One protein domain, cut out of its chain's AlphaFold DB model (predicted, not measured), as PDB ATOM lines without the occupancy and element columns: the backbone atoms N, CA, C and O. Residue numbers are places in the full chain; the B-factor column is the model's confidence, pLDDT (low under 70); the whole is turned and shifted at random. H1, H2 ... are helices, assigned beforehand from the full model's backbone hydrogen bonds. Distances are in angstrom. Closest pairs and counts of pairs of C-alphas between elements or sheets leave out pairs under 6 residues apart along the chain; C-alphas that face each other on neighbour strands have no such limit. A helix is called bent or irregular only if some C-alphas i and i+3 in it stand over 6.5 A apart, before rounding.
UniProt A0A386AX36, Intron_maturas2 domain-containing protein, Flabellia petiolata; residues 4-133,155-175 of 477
ATOM      1  N   LYS A   4     110.034 126.615 139.829       78.88
ATOM      2  CA  LYS A   4     109.149 127.536 140.567       78.88
ATOM      3  C   LYS A   4     107.666 127.324 140.238       78.88
ATOM      4  O   LYS A   4     106.823 127.455 141.122       78.88
ATOM      5  N   LEU A   5     107.349 126.949 138.994       77.81
ATOM      6  CA  LEU A   5     105.983 126.592 138.601       77.81
ATOM      7  C   LEU A   5     105.517 125.328 139.331       77.81
ATOM      8  O   LEU A   5     104.405 125.307 139.836       77.81
ATOM      9  N   ILE A   6     106.393 124.328 139.454       78.12
ATOM     10  CA  ILE A   6     106.106 123.065 140.150       78.12
ATOM     11  C   ILE A   6     105.818 123.299 141.644       78.12
ATOM     12  O   ILE A   6     104.908 122.692 142.196       78.12
ATOM     13  N   ILE A   7     106.561 124.198 142.301       79.12
ATOM     14  CA  ILE A   7     106.374 124.502 143.735       79.12
ATOM     15  C   ILE A   7     105.046 125.228 144.004       79.12
ATOM     16  O   ILE A   7     104.434 125.019 145.048       79.12
ATOM     17  N   ASN A   8     104.612 126.102 143.092       77.62
ATOM     18  CA  ASN A   8     103.451 126.970 143.311       77.62
ATOM     19  C   ASN A   8     102.116 126.349 142.870       77.62
ATOM     20  O   ASN A   8     101.059 126.917 143.139       77.62
ATOM     21  N   THR A   9     102.130 125.214 142.171       75.81
ATOM     22  CA  THR A   9     100.903 124.565 141.698       75.81
ATOM     23  C   THR A   9     100.228 123.753 142.796       75.81
ATOM     24  O   THR A   9     100.866 122.901 143.407       75.81
ATOM     25  N   LYS A  10      98.911 123.939 142.971       70.94
ATOM     26  CA  LYS A  10      98.088 123.122 143.884       70.94
ATOM     27  C   LYS A  10      98.026 121.639 143.485       70.94
ATOM     28  O   LYS A  10      97.893 120.792 144.354       70.94
ATOM     29  N   TYR A  11      98.147 121.333 142.190       76.06
ATOM     30  CA  TYR A  11      98.077 119.971 141.645       76.06
ATOM     31  C   TYR A  11      99.309 119.670 140.778       76.06
ATOM     32  O   TYR A  11      99.229 119.749 139.548       76.06
ATOM     33  N   PRO A  12     100.465 119.365 141.391       72.44
ATOM     34  CA  PRO A  12     101.722 119.210 140.663       72.44
ATOM     35  C   PRO A  12     101.709 117.983 139.727       72.44
ATOM     36  O   PRO A  12     102.365 118.001 138.691       72.44
ATOM     37  N   GLU A  13     100.881 116.969 140.003       74.38
ATOM     38  CA  GLU A  13     100.702 115.783 139.147       74.38
ATOM     39  C   GLU A  13     100.136 116.108 137.754       74.38
ATOM     40  O   GLU A  13     100.489 115.471 136.763       74.38
ATOM     41  N   LYS A  14      99.330 117.173 137.621       76.25
ATOM     42  CA  LYS A  14      98.778 117.591 136.317       76.25
ATOM     43  C   LYS A  14      99.856 118.102 135.351       76.25
ATOM     44  O   LYS A  14      99.617 118.189 134.147       76.25
ATOM     45  N   LEU A  15     101.049 118.423 135.856       75.06
ATOM     46  CA  LEU A  15     102.168 118.941 135.065       75.06
ATOM     47  C   LEU A  15     102.941 117.843 134.324       75.06
ATOM     48  O   LEU A  15     103.675 118.159 133.390       75.06
ATOM     49  N   ILE A  16     102.730 116.568 134.680       74.88
ATOM     50  CA  ILE A  16     103.429 115.404 134.109       74.88
ATOM     51  C   ILE A  16     103.293 115.351 132.581       74.88
ATOM     52  O   ILE A  16     104.234 114.958 131.891       74.88
ATOM     53  N   LYS A  17     102.160 115.811 132.028       76.69
ATOM     54  CA  LYS A  17     101.911 115.848 130.575       76.69
ATOM     55  C   LYS A  17     102.919 116.712 129.800       76.69
ATOM     56  O   LYS A  17     103.105 116.481 128.614       76.69
ATOM     57  N   LYS A  18     103.577 117.676 130.457       78.62
ATOM     58  CA  LYS A  18     104.536 118.614 129.844       78.62
ATOM     59  C   LYS A  18     106.005 118.186 129.977       78.62
ATOM     60  O   LYS A  18     106.883 118.914 129.524       78.62
ATOM     61  N   PHE A  19     106.281 117.057 130.630       84.31
ATOM     62  CA  PHE A  19     107.638 116.559 130.862       84.31
ATOM     63  C   PHE A  19     108.073 115.565 129.783       84.31
ATOM     64  O   PHE A  19     107.263 114.778 129.288       84.31
ATOM     65  N   ASN A  20     109.372 115.541 129.478       86.81
ATOM     66  CA  ASN A  20     109.964 114.434 128.722       86.81
ATOM     67  C   ASN A  20     110.067 113.163 129.599       86.81
ATOM     68  O   ASN A  20     109.837 113.212 130.809       86.81
ATOM     69  N   GLN A  21     110.399 112.006 129.013       84.75
ATOM     70  CA  GLN A  21     110.430 110.725 129.744       84.75
ATOM     71  C   GLN A  21     111.350 110.753 130.982       84.75
ATOM     72  O   GLN A  21     110.962 110.288 132.056       84.75
ATOM     73  N   GLN A  22     112.531 111.365 130.867       85.56
ATOM     74  CA  GLN A  22     113.494 111.476 131.966       85.56
ATOM     75  C   GLN A  22     112.995 112.399 133.092       85.56
ATOM     76  O   GLN A  22     113.113 112.063 134.273       85.56
ATOM     77  N   GLU A  23     112.400 113.541 132.740       85.69
ATOM     78  CA  GLU A  23     111.781 114.480 133.678       85.69
ATOM     79  C   GLU A  23     110.584 113.832 134.397       85.69
ATOM     80  O   GLU A  23     110.451 114.015 135.605       85.69
ATOM     81  N   LYS A  24     109.760 113.021 133.708       84.88
ATOM     82  CA  LYS A  24     108.648 112.269 134.327       84.88
ATOM     83  C   LYS A  24     109.147 111.303 135.400       84.88
ATOM     84  O   LYS A  24     108.614 111.291 136.509       84.88
ATOM     85  N   PHE A  25     110.186 110.528 135.087       87.19
ATOM     86  CA  PHE A  25     110.795 109.603 136.042       87.19
ATOM     87  C   PHE A  25     111.330 110.337 137.277       87.19
ATOM     88  O   PHE A  25     111.009 109.975 138.410       87.19
ATOM     89  N   TRP A  26     112.104 111.406 137.064       87.94
ATOM     90  CA  TRP A  26     112.643 112.228 138.149       87.94
ATOM     91  C   TRP A  26     111.550 112.845 139.011       87.94
ATOM     92  O   TRP A  26     111.649 112.856 140.241       87.94
ATOM     93  N   PHE A  27     110.502 113.345 138.360       85.50
ATOM     94  CA  PHE A  27     109.396 113.985 139.035       85.50
ATOM     95  C   PHE A  27     108.666 113.007 139.964       85.50
ATOM     96  O   PHE A  27     108.567 113.275 141.161       85.50
ATOM     97  N   ASN A  28     108.250 111.847 139.451       84.88
ATOM     98  CA  ASN A  28     107.513 110.853 140.234       84.88
ATOM     99  C   ASN A  28     108.367 110.243 141.351       84.88
ATOM    100  O   ASN A  28     107.908 110.104 142.481       84.88
ATOM    101  N   LYS A  29     109.627 109.898 141.055       85.06
ATOM    102  CA  LYS A  29     110.483 109.172 142.001       85.06
ATOM    103  C   LYS A  29     111.079 110.064 143.091       85.06
ATOM    104  O   LYS A  29     111.254 109.616 144.225       85.06
ATOM    105  N   TYR A  30     111.425 111.310 142.767       84.81
ATOM    106  CA  TYR A  30     112.214 112.161 143.665       84.81
ATOM    107  C   TYR A  30     111.539 113.484 144.033       84.81
ATOM    108  O   TYR A  30     111.721 113.955 145.148       84.81
ATOM    109  N   ILE A  31     110.748 114.095 143.154       85.00
ATOM    110  CA  ILE A  31     110.185 115.430 143.424       85.00
ATOM    111  C   ILE A  31     108.853 115.336 144.153       85.00
ATOM    112  O   ILE A  31     108.665 115.992 145.178       85.00
ATOM    113  N   LEU A  32     107.946 114.499 143.651       83.25
ATOM    114  CA  LEU A  32     106.613 114.321 144.213       83.25
ATOM    115  C   LEU A  32     106.655 113.938 145.706       83.25
ATOM    116  O   LEU A  32     105.960 114.603 146.474       83.25
ATOM    117  N   PRO A  33     107.528 113.015 146.173       82.56
ATOM    118  CA  PRO A  33     107.635 112.697 147.600       82.56
ATOM    119  C   PRO A  33     108.028 113.889 148.485       82.56
ATOM    120  O   PRO A  33     107.550 114.010 149.611       82.56
ATOM    121  N   VAL A  34     108.883 114.793 147.989       81.31
ATOM    122  CA  VAL A  34     109.306 115.993 148.735       81.31
ATOM    123  C   VAL A  34     108.177 117.026 148.800       81.31
ATOM    124  O   VAL A  34     108.048 117.740 149.796       81.31
ATOM    125  N   LEU A  35     107.348 117.112 147.753       79.56
ATOM    126  CA  LEU A  35     106.193 118.012 147.711       79.56
ATOM    127  C   LEU A  35     105.058 117.544 148.629       79.56
ATOM    128  O   LEU A  35     104.455 118.383 149.299       79.56
ATOM    129  N   THR A  36     104.787 116.236 148.675       73.56
ATOM    130  CA  THR A  36     103.690 115.651 149.462       73.56
ATOM    131  C   THR A  36     104.050 115.460 150.935       73.56
ATOM    132  O   THR A  36     103.214 115.714 151.795       73.56
ATOM    133  N   ASN A  37     105.297 115.092 151.254       69.12
ATOM    134  CA  ASN A  37     105.754 114.802 152.617       69.12
ATOM    135  C   ASN A  37     107.028 115.584 152.980       69.12
ATOM    136  O   ASN A  37     108.103 115.014 153.179       69.12
ATOM    137  N   LYS A  38     106.900 116.909 153.147       58.41
ATOM    138  CA  LYS A  38     108.025 117.808 153.491       58.41
ATOM    139  C   LYS A  38     108.835 117.377 154.726       58.41
ATOM    140  O   LYS A  38     110.021 117.680 154.798       58.41
ATOM    141  N   ASN A  39     108.216 116.663 155.669       54.38
ATOM    142  CA  ASN A  39     108.821 116.294 156.954       54.38
ATOM    143  C   ASN A  39     109.468 114.893 156.970       54.38
ATOM    144  O   ASN A  39     110.061 114.516 157.978       54.38
ATOM    145  N   LYS A  40     109.376 114.103 155.887       55.56
ATOM    146  CA  LYS A  40     109.936 112.738 155.820       55.56
ATOM    147  C   LYS A  40     110.798 112.549 154.573       55.56
ATOM    148  O   LYS A  40     110.430 111.847 153.637       55.56
ATOM    149  N   ILE A  41     111.965 113.189 154.555       63.44
ATOM    150  CA  ILE A  41     112.941 113.000 153.477       63.44
ATOM    151  C   ILE A  41     113.764 111.754 153.790       63.44
ATOM    152  O   ILE A  41     114.616 111.763 154.679       63.44
ATOM    153  N   ILE A  42     113.485 110.682 153.049       61.34
ATOM    154  CA  ILE A  42     114.035 109.331 153.244       61.34
ATOM    155  C   ILE A  42     115.578 109.329 153.384       61.34
ATOM    156  O   ILE A  42     116.078 108.665 154.291       61.34
ATOM    157  N   PRO A  43     116.358 110.076 152.570       62.09
ATOM    158  CA  PRO A  43     117.811 110.172 152.731       62.09
ATOM    159  C   PRO A  43     118.279 110.736 154.078       62.09
ATOM    160  O   PRO A  43     119.235 110.218 154.643       62.09
ATOM    161  N   LEU A  44     117.616 111.770 154.608       61.78
ATOM    162  CA  LEU A  44     118.020 112.402 155.872       61.78
ATOM    163  C   LEU A  44     117.633 111.531 157.075       61.78
ATOM    164  O   LEU A  44     118.389 111.430 158.030       61.78
ATOM    165  N   GLN A  45     116.521 110.794 156.994       62.97
ATOM    166  CA  GLN A  45     116.123 109.841 158.039       62.97
ATOM    167  C   GLN A  45     117.113 108.680 158.220       62.97
ATOM    168  O   GLN A  45     117.185 108.100 159.303       62.97
ATOM    169  N   LYS A  46     117.884 108.337 157.179       59.88
ATOM    170  CA  LYS A  46     118.925 107.300 157.254       59.88
ATOM    171  C   LYS A  46     120.154 107.738 158.062       59.88
ATOM    172  O   LYS A  46     120.860 106.866 158.555       59.88
ATOM    173  N   LEU A  47     120.385 109.043 158.245       59.03
ATOM    174  CA  LEU A  47     121.522 109.565 159.019       59.03
ATOM    175  C   LEU A  47     121.410 109.251 160.516       59.03
ATOM    176  O   LEU A  47     122.406 108.882 161.130       59.03
ATOM    177  N   ASN A  48     120.200 109.287 161.083       54.97
ATOM    178  CA  ASN A  48     119.967 109.075 162.521       54.97
ATOM    179  C   ASN A  48     120.270 107.645 163.013       54.97
ATOM    180  O   ASN A  48     120.175 107.383 164.209       54.97
ATOM    181  N   LYS A  49     120.606 106.709 162.114       50.88
ATOM    182  CA  LYS A  49     120.888 105.300 162.438       50.88
ATOM    183  C   LYS A  49     122.372 104.926 162.377       50.88
ATOM    184  O   LYS A  49     122.704 103.784 162.677       50.88
ATOM    185  N   ILE A  50     123.257 105.834 161.965       51.59
ATOM    186  CA  ILE A  50     124.646 105.488 161.649       51.59
ATOM    187  C   ILE A  50     125.587 106.114 162.685       51.59
ATOM    188  O   ILE A  50     125.718 107.331 162.761       51.59
ATOM    189  N   SER A  51     126.272 105.271 163.462       45.97
ATOM    190  CA  SER A  51     127.241 105.678 164.491       45.97
ATOM    191  C   SER A  51     128.542 106.267 163.923       45.97
ATOM    192  O   SER A  51     129.252 106.978 164.629       45.97
ATOM    193  N   ILE A  52     128.853 106.008 162.646       52.12
ATOM    194  CA  ILE A  52     130.014 106.540 161.916       52.12
ATOM    195  C   ILE A  52     129.594 106.795 160.466       52.12
ATOM    196  O   ILE A  52     129.416 105.850 159.695       52.12
ATOM    197  N   ILE A  53     129.409 108.058 160.078       60.34
ATOM    198  CA  ILE A  53     128.778 108.387 158.796       60.34
ATOM    199  C   ILE A  53     129.778 108.221 157.641       60.34
ATOM    200  O   ILE A  53     130.528 109.136 157.289       60.34
ATOM    201  N   LYS A  54     129.795 107.019 157.067       61.78
ATOM    202  CA  LYS A  54     130.355 106.734 155.744       61.78
ATOM    203  C   LYS A  54     129.302 107.121 154.685       61.78
ATOM    204  O   LYS A  54     128.109 107.089 154.970       61.78
ATOM    205  N   ASP A  55     129.740 107.554 153.504       72.88
ATOM    206  CA  ASP A  55     128.890 107.884 152.338       72.88
ATOM    207  C   ASP A  55     127.963 109.117 152.451       72.88
ATOM    208  O   ASP A  55     126.904 109.196 151.820       72.88
ATOM    209  N   ILE A  56     128.383 110.148 153.189       81.00
ATOM    210  CA  ILE A  56     127.688 111.445 153.282       81.00
ATOM    211  C   ILE A  56     127.561 112.129 151.915       81.00
ATOM    212  O   ILE A  56     126.538 112.752 151.617       81.00
ATOM    213  N   TYR A  57     128.586 112.030 151.070       81.44
ATOM    214  CA  TYR A  57     128.601 112.678 149.762       81.44
ATOM    215  C   TYR A  57     127.423 112.214 148.889       81.44
ATOM    216  O   TYR A  57     126.781 113.032 148.226       81.44
ATOM    217  N   HIS A  58     127.058 110.928 148.968       82.06
ATOM    218  CA  HIS A  58     125.899 110.370 148.266       82.06
ATOM    219  C   HIS A  58     124.567 110.987 148.714       82.06
ATOM    220  O   HIS A  58     123.628 111.059 147.919       82.06
ATOM    221  N   LEU A  59     124.477 111.478 149.953       83.31
ATOM    222  CA  LEU A  59     123.304 112.209 150.433       83.31
ATOM    223  C   LEU A  59     123.245 113.610 149.824       83.31
ATOM    224  O   LEU A  59     122.200 114.010 149.321       83.31
ATOM    225  N   VAL A  60     124.365 114.337 149.802       82.94
ATOM    226  CA  VAL A  60     124.430 115.700 149.238       82.94
ATOM    227  C   VAL A  60     123.956 115.721 147.785       82.94
ATOM    228  O   VAL A  60     123.194 116.605 147.398       82.94
ATOM    229  N   ILE A  61     124.367 114.726 146.996       84.38
ATOM    230  CA  ILE A  61     124.018 114.634 145.575       84.38
ATOM    231  C   ILE A  61     122.656 113.975 145.318       84.38
ATOM    232  O   ILE A  61     122.243 113.850 144.163       84.38
ATOM    233  N   HIS A  62     121.949 113.522 146.358       87.69
ATOM    234  CA  HIS A  62     120.691 112.809 146.184       87.69
ATOM    235  C   HIS A  62     119.631 113.732 145.547       87.69
ATOM    236  O   HIS A  62     119.403 114.836 146.053       87.69
ATOM    237  N   PRO A  63     118.908 113.291 144.498       88.31
ATOM    238  CA  PRO A  63     117.901 114.096 143.794       88.31
ATOM    239  C   PRO A  63     116.886 114.809 144.701       88.31
ATOM    240  O   PRO A  63     116.571 115.980 144.492       88.31
ATOM    241  N   GLN A  64     116.409 114.126 145.750       88.38
ATOM    242  CA  GLN A  64     115.480 114.704 146.734       88.38
ATOM    243  C   GLN A  64     116.110 115.848 147.547       88.38
ATOM    244  O   GLN A  64     115.435 116.833 147.834       88.38
ATOM    245  N   ILE A  65     117.394 115.735 147.909       86.56
ATOM    246  CA  ILE A  65     118.108 116.750 148.697       86.56
ATOM    247  C   ILE A  65     118.435 117.964 147.821       86.56
ATOM    248  O   ILE A  65     118.222 119.095 148.261       86.56
ATOM    249  N   LEU A  66     118.849 117.749 146.567       89.19
ATOM    250  CA  LEU A  66     119.041 118.816 145.576       89.19
ATOM    251  C   LEU A  66     117.745 119.605 145.338       89.19
ATOM    252  O   LEU A  66     117.744 120.838 145.356       89.19
ATOM    253  N   PHE A  67     116.620 118.904 145.176       89.19
ATOM    254  CA  PHE A  67     115.321 119.554 145.010       89.19
ATOM    255  C   PHE A  67     114.883 120.309 146.276       89.19
ATOM    256  O   PHE A  67     114.445 121.456 146.180       89.19
ATOM    257  N   LEU A  68     115.058 119.724 147.469       87.44
ATOM    258  CA  LEU A  68     114.744 120.403 148.730       87.44
ATOM    259  C   LEU A  68     115.570 121.683 148.916       87.44
ATOM    260  O   LEU A  68     115.027 122.710 149.327       87.44
ATOM    261  N   ALA A  69     116.869 121.629 148.618       87.50
ATOM    262  CA  ALA A  69     117.751 122.788 148.682       87.50
ATOM    263  C   ALA A  69     117.258 123.905 147.752       87.50
ATOM    264  O   ALA A  69     117.104 125.045 148.195       87.50
ATOM    265  N   TYR A  70     116.886 123.571 146.509       88.31
ATOM    266  CA  TYR A  70     116.242 124.529 145.610       88.31
ATOM    267  C   TYR A  70     114.960 125.121 146.218       88.31
ATOM    268  O   TYR A  70     114.785 126.341 146.205       88.31
ATOM    269  N   CYS A  71     114.080 124.298 146.800       84.69
ATOM    270  CA  CYS A  71     112.856 124.781 147.444       84.69
ATOM    271  C   CYS A  71     113.141 125.776 148.579       84.69
ATOM    272  O   CYS A  71     112.456 126.797 148.659       84.69
ATOM    273  N   LYS A  72     114.146 125.521 149.430       82.69
ATOM    274  CA  LYS A  72     114.532 126.441 150.517       82.69
ATOM    275  C   LYS A  72     115.044 127.775 149.985       82.69
ATOM    276  O   LYS A  72     114.651 128.828 150.484       82.69
ATOM    277  N   ILE A  73     115.869 127.745 148.939       79.50
ATOM    278  CA  ILE A  73     116.351 128.962 148.278       79.50
ATOM    279  C   ILE A  73     115.166 129.738 147.684       79.50
ATOM    280  O   ILE A  73     115.030 130.936 147.922       79.50
ATOM    281  N   ALA A  74     114.276 129.057 146.959       79.56
ATOM    282  CA  ALA A  74     113.134 129.674 146.289       79.56
ATOM    283  C   ALA A  74     112.090 130.246 147.266       79.56
ATOM    284  O   ALA A  74     111.510 131.291 146.990       79.56
ATOM    285  N   GLN A  75     111.851 129.613 148.417       75.69
ATOM    286  CA  GLN A  75     110.948 130.148 149.446       75.69
ATOM    287  C   GLN A  75     111.491 131.444 150.057       75.69
ATOM    288  O   GLN A  75     110.751 132.416 150.212       75.69
ATOM    289  N   ASN A  76     112.800 131.495 150.301       66.38
ATOM    290  CA  ASN A  76     113.477 132.683 150.815       66.38
ATOM    291  C   ASN A  76     113.597 133.812 149.770       66.38
ATOM    292  O   ASN A  76     113.979 134.927 150.122       66.38
ATOM    293  N   SER A  77     113.228 133.575 148.501       59.75
ATOM    294  CA  SER A  77     113.223 134.599 147.441       59.75
ATOM    295  C   SER A  77     112.183 135.690 147.637       59.75
ATOM    296  O   SER A  77     112.283 136.727 146.990       59.75
ATOM    297  N   LYS A  78     111.157 135.431 148.451       53.44
ATOM    298  CA  LYS A  78     110.048 136.363 148.692       53.44
ATOM    299  C   LYS A  78     110.348 137.376 149.797       53.44
ATOM    300  O   LYS A  78     109.600 138.331 149.950       53.44
ATOM    301  N   ILE A  79     111.413 137.162 150.570       51.50
ATOM    302  CA  ILE A  79     111.805 138.061 151.654       51.50
ATOM    303  C   ILE A  79     112.607 139.204 151.025       51.50
ATOM    304  O   ILE A  79     113.756 139.029 150.615       51.50
ATOM    305  N   GLU A  80     112.001 140.379 150.906       43.44
ATOM    306  CA  GLU A  80     112.742 141.592 150.574       43.44
ATOM    307  C   GLU A  80     113.545 142.029 151.801       43.44
ATOM    308  O   GLU A  80     113.017 142.103 152.909       43.44
ATOM    309  N   SER A  81     114.841 142.290 151.626       42.00
ATOM    310  CA  SER A  81     115.648 142.912 152.673       42.00
ATOM    311  C   SER A  81     116.050 144.297 152.197       42.00
ATOM    312  O   SER A  81     116.953 144.434 151.371       42.00
ATOM    313  N   LEU A  82     115.385 145.331 152.702       37.91
ATOM    314  CA  LEU A  82     115.777 146.700 152.406       37.91
ATOM    315  C   LEU A  82     117.167 146.944 153.008       37.91
ATOM    316  O   LEU A  82     117.415 146.752 154.197       37.91
ATOM    317  N   ALA A  83     118.124 147.286 152.152       32.69
ATOM    318  CA  ALA A  83     119.377 147.872 152.585       32.69
ATOM    319  C   ALA A  83     119.204 149.387 152.488       32.69
ATOM    320  O   ALA A  83     118.936 149.912 151.407       32.69
ATOM    321  N   PHE A  84     119.349 150.090 153.612       34.66
ATOM    322  CA  PHE A  84     119.388 151.547 153.613       34.66
ATOM    323  C   PHE A  84     120.491 152.045 152.672       34.66
ATOM    324  O   PHE A  84     121.668 151.770 152.902       34.66
ATOM    325  N   GLY A  85     120.099 152.787 151.633       36.31
ATOM    326  CA  GLY A  85     121.004 153.648 150.874       36.31
ATOM    327  C   GLY A  85     120.972 153.492 149.357       36.31
ATOM    328  O   GLY A  85     120.928 154.513 148.690       36.31
ATOM    329  N   GLU A  86     120.944 152.282 148.794       33.72
ATOM    330  CA  GLU A  86     121.012 152.078 147.335       33.72
ATOM    331  C   GLU A  86     120.543 150.663 146.946       33.72
ATOM    332  O   GLU A  86     121.156 149.680 147.355       33.72
ATOM    333  N   ARG A  87     119.480 150.597 146.122       37.06
ATOM    334  CA  ARG A  87     118.769 149.404 145.598       37.06
ATOM    335  C   ARG A  87     118.252 148.422 146.666       37.06
ATOM    336  O   ARG A  87     119.001 147.861 147.458       37.06
ATOM    337  N   SER A  88     116.944 148.162 146.641       40.25
ATOM    338  CA  SER A  88     116.349 147.023 147.340       40.25
ATOM    339  C   SER A  88     116.961 145.738 146.779       40.25
ATOM    340  O   SER A  88     116.749 145.391 145.621       40.25
ATOM    341  N   TYR A  89     117.764 145.053 147.590       44.78
ATOM    342  CA  TYR A  89     118.250 143.722 147.252       44.78
ATOM    343  C   TYR A  89     117.299 142.697 147.860       44.78
ATOM    344  O   TYR A  89     116.964 142.758 149.047       44.78
ATOM    345  N   SER A  90     116.891 141.713 147.067       54.69
ATOM    346  CA  SER A  90     116.200 140.549 147.632       54.69
ATOM    347  C   SER A  90     117.095 139.855 148.675       54.69
ATOM    348  O   SER A  90     118.328 139.919 148.592       54.69
ATOM    349  N   TYR A  91     116.506 139.135 149.639       58.34
ATOM    350  CA  TYR A  91     117.257 138.289 150.582       58.34
ATOM    351  C   TYR A  91     118.275 137.396 149.857       58.34
ATOM    352  O   TYR A  91     119.379 137.152 150.348       58.34
ATOM    353  N   ILE A  92     117.927 136.949 148.651       57.97
ATOM    354  CA  ILE A  92     118.781 136.115 147.816       57.97
ATOM    355  C   ILE A  92     119.982 136.878 147.279       57.97
ATOM    356  O   ILE A  92     121.106 136.399 147.391       57.97
ATOM    357  N   GLU A  93     119.787 138.071 146.734       61.19
ATOM    358  CA  GLU A  93     120.904 138.884 146.249       61.19
ATOM    359  C   GLU A  93     121.859 139.244 147.393       61.19
ATOM    360  O   GLU A  93     123.078 139.273 147.213       61.19
ATOM    361  N   LYS A  94     121.326 139.437 148.604       59.88
ATOM    362  CA  LYS A  94     122.124 139.722 149.797       59.88
ATOM    363  C   LYS A  94     122.909 138.509 150.306       59.88
ATOM    364  O   LYS A  94     124.077 138.663 150.681       59.88
ATOM    365  N   ASN A  95     122.292 137.330 150.353       60.22
ATOM    366  CA  ASN A  95     122.882 136.143 150.983       60.22
ATOM    367  C   ASN A  95     123.602 135.211 150.009       60.22
ATOM    368  O   ASN A  95     124.544 134.542 150.416       60.22
ATOM    369  N   TYR A  96     123.196 135.201 148.743       62.44
ATOM    370  CA  TYR A  96     123.756 134.349 147.696       62.44
ATOM    371  C   TYR A  96     124.391 135.149 146.552       62.44
ATOM    372  O   TYR A  96     125.130 134.579 145.763       62.44
ATOM    373  N   GLY A  97     124.154 136.463 146.443       63.00
ATOM    374  CA  GLY A  97     124.741 137.278 145.368       63.00
ATOM    375  C   GLY A  97     124.120 137.049 143.986       63.00
ATOM    376  O   GLY A  97     124.715 137.449 142.988       63.00
ATOM    377  N   ILE A  98     122.945 136.413 143.912       67.31
ATOM    378  CA  ILE A  98     122.296 135.999 142.659       67.31
ATOM    379  C   ILE A  98     120.992 136.767 142.457       67.31
ATOM    380  O   ILE A  98     120.203 136.890 143.390       67.31
ATOM    381  N   LYS A  99     120.741 137.222 141.222       68.56
ATOM    382  CA  LYS A  99     119.471 137.852 140.826       68.56
ATOM    383  C   LYS A  99     118.297 136.885 140.993       68.56
ATOM    384  O   LYS A  99     118.367 135.748 140.529       68.56
ATOM    385  N   THR A 100     117.183 137.349 141.550       69.69
ATOM    386  CA  THR A 100     115.965 136.535 141.760       69.69
ATOM    387  C   THR A 100     115.480 135.841 140.487       69.69
ATOM    388  O   THR A 100     115.202 134.644 140.515       69.69
ATOM    389  N   GLN A 101     115.479 136.554 139.356       72.25
ATOM    390  CA  GLN A 101     115.067 136.066 138.031       72.25
ATOM    391  C   GLN A 101     115.750 134.751 137.625       72.25
ATOM    392  O   GLN A 101     115.147 133.892 136.982       72.25
ATOM    393  N   LEU A 102     117.013 134.564 138.015       74.12
ATOM    394  CA  LEU A 102     117.771 133.358 137.694       74.12
ATOM    395  C   LEU A 102     117.172 132.116 138.377       74.12
ATOM    396  O   LEU A 102     117.073 131.057 137.759       74.12
ATOM    397  N   ILE A 103     116.701 132.260 139.616       76.38
ATOM    398  CA  ILE A 103     116.088 131.179 140.404       76.38
ATOM    399  C   ILE A 103     114.682 130.869 139.907       76.38
ATOM    400  O   ILE A 103     114.278 129.706 139.866       76.38
ATOM    401  N   GLU A 104     113.950 131.894 139.469       79.12
ATOM    402  CA  GLU A 104     112.639 131.730 138.835       79.12
ATOM    403  C   GLU A 104     112.730 130.944 137.528       79.12
ATOM    404  O   GLU A 104     111.848 130.142 137.219       79.12
ATOM    405  N   ASN A 105     113.822 131.139 136.787       81.44
ATOM    406  CA  ASN A 105     114.082 130.494 135.506       81.44
ATOM    407  C   ASN A 105     114.802 129.141 135.624       81.44
ATOM    408  O   ASN A 105     115.052 128.494 134.603       81.44
ATOM    409  N   TYR A 106     115.134 128.691 136.835       83.38
ATOM    410  CA  TYR A 106     115.802 127.410 137.039       83.38
ATOM    411  C   TYR A 106     114.853 126.240 136.731       83.38
ATOM    412  O   TYR A 106     113.694 126.219 137.162       83.38
ATOM    413  N   SER A 107     115.323 125.278 135.936       87.38
ATOM    414  CA  SER A 107     114.500 124.211 135.365       87.38
ATOM    415  C   SER A 107     114.846 122.835 135.924       87.38
ATOM    416  O   SER A 107     115.943 122.610 136.429       87.38
ATOM    417  N   LEU A 108     113.907 121.896 135.797       85.69
ATOM    418  CA  LEU A 108     114.122 120.500 136.165       85.69
ATOM    419  C   LEU A 108     115.288 119.880 135.381       85.69
ATOM    420  O   LEU A 108     116.163 119.273 135.986       85.69
ATOM    421  N   ALA A 109     115.365 120.121 134.071       85.19
ATOM    422  CA  ALA A 109     116.503 119.705 133.253       85.19
ATOM    423  C   ALA A 109     117.864 120.177 133.814       85.19
ATOM    424  O   ALA A 109     118.811 119.394 133.838       85.19
ATOM    425  N   LYS A 110     117.960 121.413 134.331       86.62
ATOM    426  CA  LYS A 110     119.192 121.916 134.973       86.62
ATOM    427  C   LYS A 110     119.518 121.174 136.271       86.62
ATOM    428  O   LYS A 110     120.673 120.836 136.494       86.62
ATOM    429  N   LEU A 111     118.509 120.860 137.084       86.75
ATOM    430  CA  LEU A 111     118.694 120.077 138.310       86.75
ATOM    431  C   LEU A 111     119.176 118.644 138.015       86.75
ATOM    432  O   LEU A 111     120.050 118.126 138.708       86.75
ATOM    433  N   ILE A 112     118.625 118.015 136.970       86.38
ATOM    434  CA  ILE A 112     119.047 116.688 136.496       86.38
ATOM    435  C   ILE A 112     120.497 116.743 136.007       86.38
ATOM    436  O   ILE A 112     121.301 115.882 136.371       86.38
ATOM    437  N   TYR A 113     120.843 117.773 135.228       86.56
ATOM    438  CA  TYR A 113     122.212 118.007 134.774       86.56
ATOM    439  C   TYR A 113     123.174 118.145 135.960       86.56
ATOM    440  O   TYR A 113     124.164 117.417 136.013       86.56
ATOM    441  N   LEU A 114     122.841 118.977 136.954       83.81
ATOM    442  CA  LEU A 114     123.637 119.150 138.174       83.81
ATOM    443  C   LEU A 114     123.879 117.819 138.899       83.81
ATOM    444  O   LEU A 114     125.012 117.511 139.258       83.81
ATOM    445  N   HIS A 115     122.841 116.997 139.073       86.69
ATOM    446  CA  HIS A 115     123.000 115.668 139.666       86.69
ATOM    447  C   HIS A 115     123.943 114.777 138.854       86.69
ATOM    448  O   HIS A 115     124.819 114.135 139.426       86.69
ATOM    449  N   SER A 116     123.783 114.739 137.527       83.56
ATOM    450  CA  SER A 116     124.648 113.930 136.661       83.56
ATOM    451  C   SER A 116     126.106 114.393 136.700       83.56
ATOM    452  O   SER A 116     127.006 113.559 136.719       83.56
ATOM    453  N   TYR A 117     126.330 115.707 136.781       81.44
ATOM    454  CA  TYR A 117     127.651 116.308 136.904       81.44
ATOM    455  C   TYR A 117     128.317 115.888 138.220       81.44
ATOM    456  O   TYR A 117     129.390 115.293 138.204       81.44
ATOM    457  N   LEU A 118     127.638 116.099 139.355       79.62
ATOM    458  CA  LEU A 118     128.168 115.750 140.678       79.62
ATOM    459  C   LEU A 118     128.370 114.239 140.849       79.62
ATOM    460  O   LEU A 118     129.234 113.812 141.606       79.62
ATOM    461  N   LYS A 119     127.576 113.416 140.152       78.12
ATOM    462  CA  LYS A 119     127.744 111.962 140.147       78.12
ATOM    463  C   LYS A 119     128.995 111.531 139.374       78.12
ATOM    464  O   LYS A 119     129.685 110.644 139.848       78.12
ATOM    465  N   LYS A 120     129.333 112.172 138.249       71.12
ATOM    466  CA  LYS A 120     130.578 111.879 137.506       71.12
ATOM    467  C   LYS A 120     131.838 112.181 138.328       71.12
ATOM    468  O   LYS A 120     132.831 111.475 138.200       71.12
ATOM    469  N   ASP A 121     131.783 113.176 139.213       60.62
ATOM    470  CA  ASP A 121     132.855 113.451 140.179       60.62
ATOM    471  C   ASP A 121     132.982 112.369 141.280       60.62
ATOM    472  O   ASP A 121     134.000 112.326 141.965       60.62
ATOM    473  N   ILE A 122     131.996 111.475 141.469       54.34
ATOM    474  CA  ILE A 122     132.101 110.331 142.404       54.34
ATOM    475  C   ILE A 122     133.005 109.246 141.840       54.34
ATOM    476  O   ILE A 122     133.716 108.600 142.616       54.34
ATOM    477  N   ASP A 123     132.958 109.052 140.527       50.75
ATOM    478  CA  ASP A 123     133.668 107.981 139.832       50.75
ATOM    479  C   ASP A 123     135.160 108.331 139.642       50.75
ATOM    480  O   ASP A 123     135.996 107.443 139.510       50.75
ATOM    481  N   ASN A 124     135.516 109.619 139.745       52.03
ATOM    482  CA  ASN A 124     136.893 110.112 139.731       52.03
ATOM    483  C   ASN A 124     137.381 110.394 141.167       52.03
ATOM    484  O   ASN A 124     136.861 111.269 141.851       52.03
ATOM    485  N   GLU A 125     138.435 109.723 141.645       44.00
ATOM    486  CA  GLU A 125     138.963 109.877 143.024       44.00
ATOM    487  C   GLU A 125     139.513 111.278 143.380       44.00
ATOM    488  O   GLU A 125     139.933 111.533 144.515       44.00
ATOM    489  N   LYS A 126     139.497 112.221 142.435       39.69
ATOM    490  CA  LYS A 126     139.848 113.627 142.635       39.69
ATOM    491  C   LYS A 126     138.642 114.475 142.228       39.69
ATOM    492  O   LYS A 126     138.282 114.419 141.053       39.69
ATOM    493  N   PRO A 127     138.046 115.288 143.129       40.88
ATOM    494  CA  PRO A 127     137.071 116.277 142.689       40.88
ATOM    495  C   PRO A 127     137.770 117.150 141.653       40.88
ATOM    496  O   PRO A 127     138.868 117.667 141.907       40.88
ATOM    497  N   THR A 128     137.188 117.236 140.462       38.78
ATOM    498  CA  THR A 128     137.746 118.086 139.425       38.78
ATOM    499  C   THR A 128     137.827 119.521 139.954       38.78
ATOM    500  O   THR A 128     137.083 119.948 140.839       38.78
ATOM    501  N   ARG A 129     138.871 120.211 139.496       39.53
ATOM    502  CA  ARG A 129     139.255 121.592 139.809       39.53
ATOM    503  C   ARG A 129     138.046 122.547 139.921       39.53
ATOM    504  O   ARG A 129     136.997 122.281 139.351       39.53
ATOM    505  N   PRO A 130     138.200 123.644 140.681       38.09
ATOM    506  CA  PRO A 130     137.130 124.368 141.359       38.09
ATOM    507  C   PRO A 130     135.906 124.636 140.499       38.09
ATOM    508  O   PRO A 130     136.004 125.031 139.340       38.09
ATOM    509  N   ILE A 131     134.753 124.522 141.149       42.19
ATOM    510  CA  ILE A 131     133.470 124.961 140.630       42.19
ATOM    511  C   ILE A 131     133.501 126.495 140.481       42.19
ATOM    512  O   ILE A 131     133.122 127.226 141.396       42.19
ATOM    513  N   GLY A 132     133.997 126.967 139.332       34.28
ATOM    514  CA  GLY A 132     134.044 128.374 138.930       34.28
ATOM    515  C   GLY A 132     135.178 129.206 139.538       34.28
ATOM    516  O   GLY A 132     134.927 130.314 140.009       34.28
ATOM    517  N   THR A 133     136.427 128.725 139.525       33.47
ATOM    518  CA  THR A 133     137.580 129.636 139.683       33.47
ATOM    519  C   THR A 133     138.661 129.380 138.633       33.47
ATOM    520  O   THR A 133     139.780 128.973 138.952       33.47
ATOM    521  N   ILE A 155     129.611 125.056 135.923       49.16
ATOM    522  CA  ILE A 155     128.462 125.054 136.838       49.16
ATOM    523  C   ILE A 155     127.957 126.490 137.047       49.16
ATOM    524  O   ILE A 155     128.733 127.402 137.337       49.16
ATOM    525  N   SER A 156     126.642 126.704 136.956       59.81
ATOM    526  CA  SER A 156     126.075 128.042 137.135       59.81
ATOM    527  C   SER A 156     126.153 128.502 138.597       59.81
ATOM    528  O   SER A 156     126.106 127.700 139.528       59.81
ATOM    529  N   ASN A 157     126.177 129.817 138.842       68.19
ATOM    530  CA  ASN A 157     126.167 130.362 140.211       68.19
ATOM    531  C   ASN A 157     125.023 129.796 141.085       68.19
ATOM    532  O   ASN A 157     125.193 129.637 142.291       68.19
ATOM    533  N   ILE A 158     123.874 129.456 140.488       74.50
ATOM    534  CA  ILE A 158     122.711 128.893 141.196       74.50
ATOM    535  C   ILE A 158     122.967 127.457 141.636       74.50
ATOM    536  O   ILE A 158     122.616 127.099 142.756       74.50
ATOM    537  N   ASP A 159     123.578 126.647 140.774       78.69
ATOM    538  CA  ASP A 159     123.936 125.264 141.084       78.69
ATOM    539  C   ASP A 159     124.870 125.219 142.299       78.69
ATOM    540  O   ASP A 159     124.654 124.452 143.234       78.69
ATOM    541  N   ASN A 160     125.834 126.141 142.342       77.06
ATOM    542  CA  ASN A 160     126.705 126.355 143.490       77.06
ATOM    543  C   ASN A 160     125.923 126.669 144.775       77.06
ATOM    544  O   ASN A 160     126.249 126.150 145.843       77.06
ATOM    545  N   CYS A 161     124.882 127.499 144.703       78.56
ATOM    546  CA  CYS A 161     124.029 127.781 145.858       78.56
ATOM    547  C   CYS A 161     123.183 126.577 146.279       78.56
ATOM    548  O   CYS A 161     123.016 126.357 147.477       78.56
ATOM    549  N   ILE A 162     122.687 125.785 145.323       83.25
ATOM    550  CA  ILE A 162     121.960 124.540 145.603       83.25
ATOM    551  C   ILE A 162     122.874 123.570 146.356       83.25
ATOM    552  O   ILE A 162     122.496 123.109 147.428       83.25
ATOM    553  N   VAL A 163     124.097 123.332 145.866       85.00
ATOM    554  CA  VAL A 163     125.074 122.451 146.531       85.00
ATOM    555  C   VAL A 163     125.397 122.943 147.942       85.00
ATOM    556  O   VAL A 163     125.417 122.149 148.882       85.00
ATOM    557  N   GLN A 164     125.586 124.251 148.131       82.88
ATOM    558  CA  GLN A 164     125.822 124.817 149.459       82.88
ATOM    559  C   GLN A 164     124.653 124.596 150.420       82.88
ATOM    560  O   GLN A 164     124.869 124.244 151.579       82.88
ATOM    561  N   GLU A 165     123.415 124.767 149.960       84.75
ATOM    562  CA  GLU A 165     122.243 124.475 150.785       84.75
ATOM    563  C   GLU A 165     122.090 122.971 151.056       84.75
ATOM    564  O   GLU A 165     121.721 122.601 152.168       84.75
ATOM    565  N   CYS A 166     122.463 122.085 150.127       87.12
ATOM    566  CA  CYS A 166     122.541 120.644 150.394       87.12
ATOM    567  C   CYS A 166     123.556 120.323 151.499       87.12
ATOM    568  O   CYS A 166     123.232 119.596 152.437       87.12
ATOM    569  N   ILE A 167     124.756 120.908 151.439       86.56
ATOM    570  CA  ILE A 167     125.774 120.769 152.493       86.56
ATOM    571  C   ILE A 167     125.220 121.272 153.831       86.56
ATOM    572  O   ILE A 167     125.364 120.599 154.851       86.56
ATOM    573  N   LYS A 168     124.546 122.430 153.832       84.81
ATOM    574  CA  LYS A 168     123.922 123.006 155.028       84.81
ATOM    575  C   LYS A 168     122.877 122.064 155.626       84.81
ATOM    576  O   LYS A 168     122.858 121.891 156.840       84.81
ATOM    577  N   LEU A 169     122.017 121.469 154.798       83.69
ATOM    578  CA  LEU A 169     121.005 120.497 155.218       83.69
ATOM    579  C   LEU A 169     121.629 119.258 155.855       83.69
ATOM    580  O   LEU A 169     121.189 118.838 156.914       83.69
ATOM    581  N   VAL A 170     122.664 118.705 155.231       85.75
ATOM    582  CA  VAL A 170     123.330 117.499 155.725       85.75
ATOM    583  C   VAL A 170     124.063 117.777 157.036       85.75
ATOM    584  O   VAL A 170     123.878 117.053 158.008       85.75
ATOM    585  N   LEU A 171     124.835 118.864 157.116       83.75
ATOM    586  CA  LEU A 171     125.548 119.229 158.342       83.75
ATOM    587  C   LEU A 171     124.603 119.529 159.519       83.75
ATOM    588  O   LEU A 171     125.007 119.323 160.661       83.75
ATOM    589  N   LYS A 172     123.368 119.988 159.259       79.75
ATOM    590  CA  LYS A 172     122.324 120.189 160.287       79.75
ATOM    591  C   LYS A 172     121.891 118.915 160.986       79.75
ATOM    592  O   LYS A 172     121.552 118.982 162.156       79.75
ATOM    593  N   GLU A 173     121.892 117.797 160.275       78.88
ATOM    594  CA  GLU A 173     121.552 116.503 160.867       78.88
ATOM    595  C   GLU A 173     122.745 115.914 161.639       78.88
ATOM    596  O   GLU A 173     122.563 115.199 162.615       78.88
ATOM    597  N   ILE A 174     123.980 116.235 161.228       79.06
ATOM    598  CA  ILE A 174     125.206 115.711 161.858       79.06
ATOM    599  C   ILE A 174     125.514 116.418 163.182       79.06
ATOM    600  O   ILE A 174     125.984 115.799 164.135       79.06
ATOM    601  N   TYR A 175     125.312 117.733 163.227       77.88
ATOM    602  CA  TYR A 175     125.688 118.571 164.359       77.88
ATOM    603  C   TYR A 175     124.442 119.100 165.082       77.88
ATOM    604  O   TYR A 175     123.512 119.552 164.415       77.88
TER     605      TYR A 175
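Overview. This is residues 4 to 133 and 155 to 175 of the 477 residues of the protein "Intron_maturas2 domain-containing protein" of Flabellia petiolata (UniProt A0A386AX36). A long helix, H6, runs through the middle of a helical body; H10 crosses it on one side, while H3, in a hairpin with H2, packs on its first residues from the opposite side, and H9 packs beside those first residues too. The short helices H7 and H8 sit at the other end of H6, where the loop of residues 79 to 90 reaches far out and adds to the length. The printed part has 151 residues with ten named helices, H1 to H10 in chain order, and no named strand: the class is all helix, and the helix packing is mostly crossed. The whole is compact, with a radius of gyration of the C-alphas of 16.5 A and spans of 49 by 38 by 29 A.

Along the chain. H1, residues 4 to 8, begins at C-alpha 4 (109.149, 127.536, 140.567). H2 is residues 12 to 18, and H3 is residues 21 to 36, 21.4 A long, with a kink of 37 degrees near residue 30. Both are only just irregular: C-alphas 14 and 17 are 6.8 A apart, as are C-alphas 29 and 32. H4 is residues 42 to 45 and H5 residues 56 to 60. H6, residues 63 to 78, is 24.1 A long and begins at C-alpha 63 (117.901, 114.096, 143.794). H7 is residues 91 to 95 and H8 residues 100 to 104. H9, residues 108 to 123, measures 23.5 A. H10, residues 157 to 174, measures 26.2 A and ends at C-alpha 174 (125.206, 115.711, 161.858).

Arrangement. H6 is the hub, touching five helices. Its residues 63 to 68 touch H3 at a steep tilt of 64 degrees, closest at C-alphas 30 and 64, 5.2 A. H2 and H3 form a hairpin at a shallow tilt of 10 degrees, opposite ways, closest at C-alphas 16 and 24, 6.1 A. H1 is close to but not clearly touching H6, with C-alphas 4 and 74 7.3 A apart. H9 touches H6 at a steep tilt of 48 degrees, closest at C-alphas 115 and 63, 6.7 A. H10 touches H6 at 72 degrees, only just about perpendicular, closest at C-alphas 165 and 69, 5.2 A. H10 also touches H5, closest at C-alphas 166 and 60, 5.4 A; H4 is close to but not clearly touching H10, closest at C-alphas 44 and 170, 7.4 A. H7 touches H6, closest at C-alphas 92 and 77, 5.8 A; H8 only just touches H6, with 3 pairs of C-alphas within 8 A, closest at C-alphas 100 and 77, 6.6 A. H3 and H10 are apart. Every O i to N i+4 pair is within hydrogen-bond range in H1, H5, H7 and H8, against 9 of 12 in H3, 11 of 12 in H6, 10 of 12 in H9, 13 of 14 in H10 and 0 of 3 in H2, where 3 of 4 O i to N i+3 pairs are; H4 is too short for an i+4 pair.

Size, cuts and confidence. The C-alphas farthest apart, those of Ser 51 and Gly 85, are 50.3 A apart. Residues 134 to 154 are not printed, and C-alphas 133 and 155 are 10.6 A apart across the cut. The link from H6 to H7 is long, and in it residues 80 to 81 pair with residues 89 to 90, antiparallel. The mean pLDDT of the printed part is 70.3; residues 37 to 54, 76 to 100, 121 to 133 and 155 to 157 are under 70.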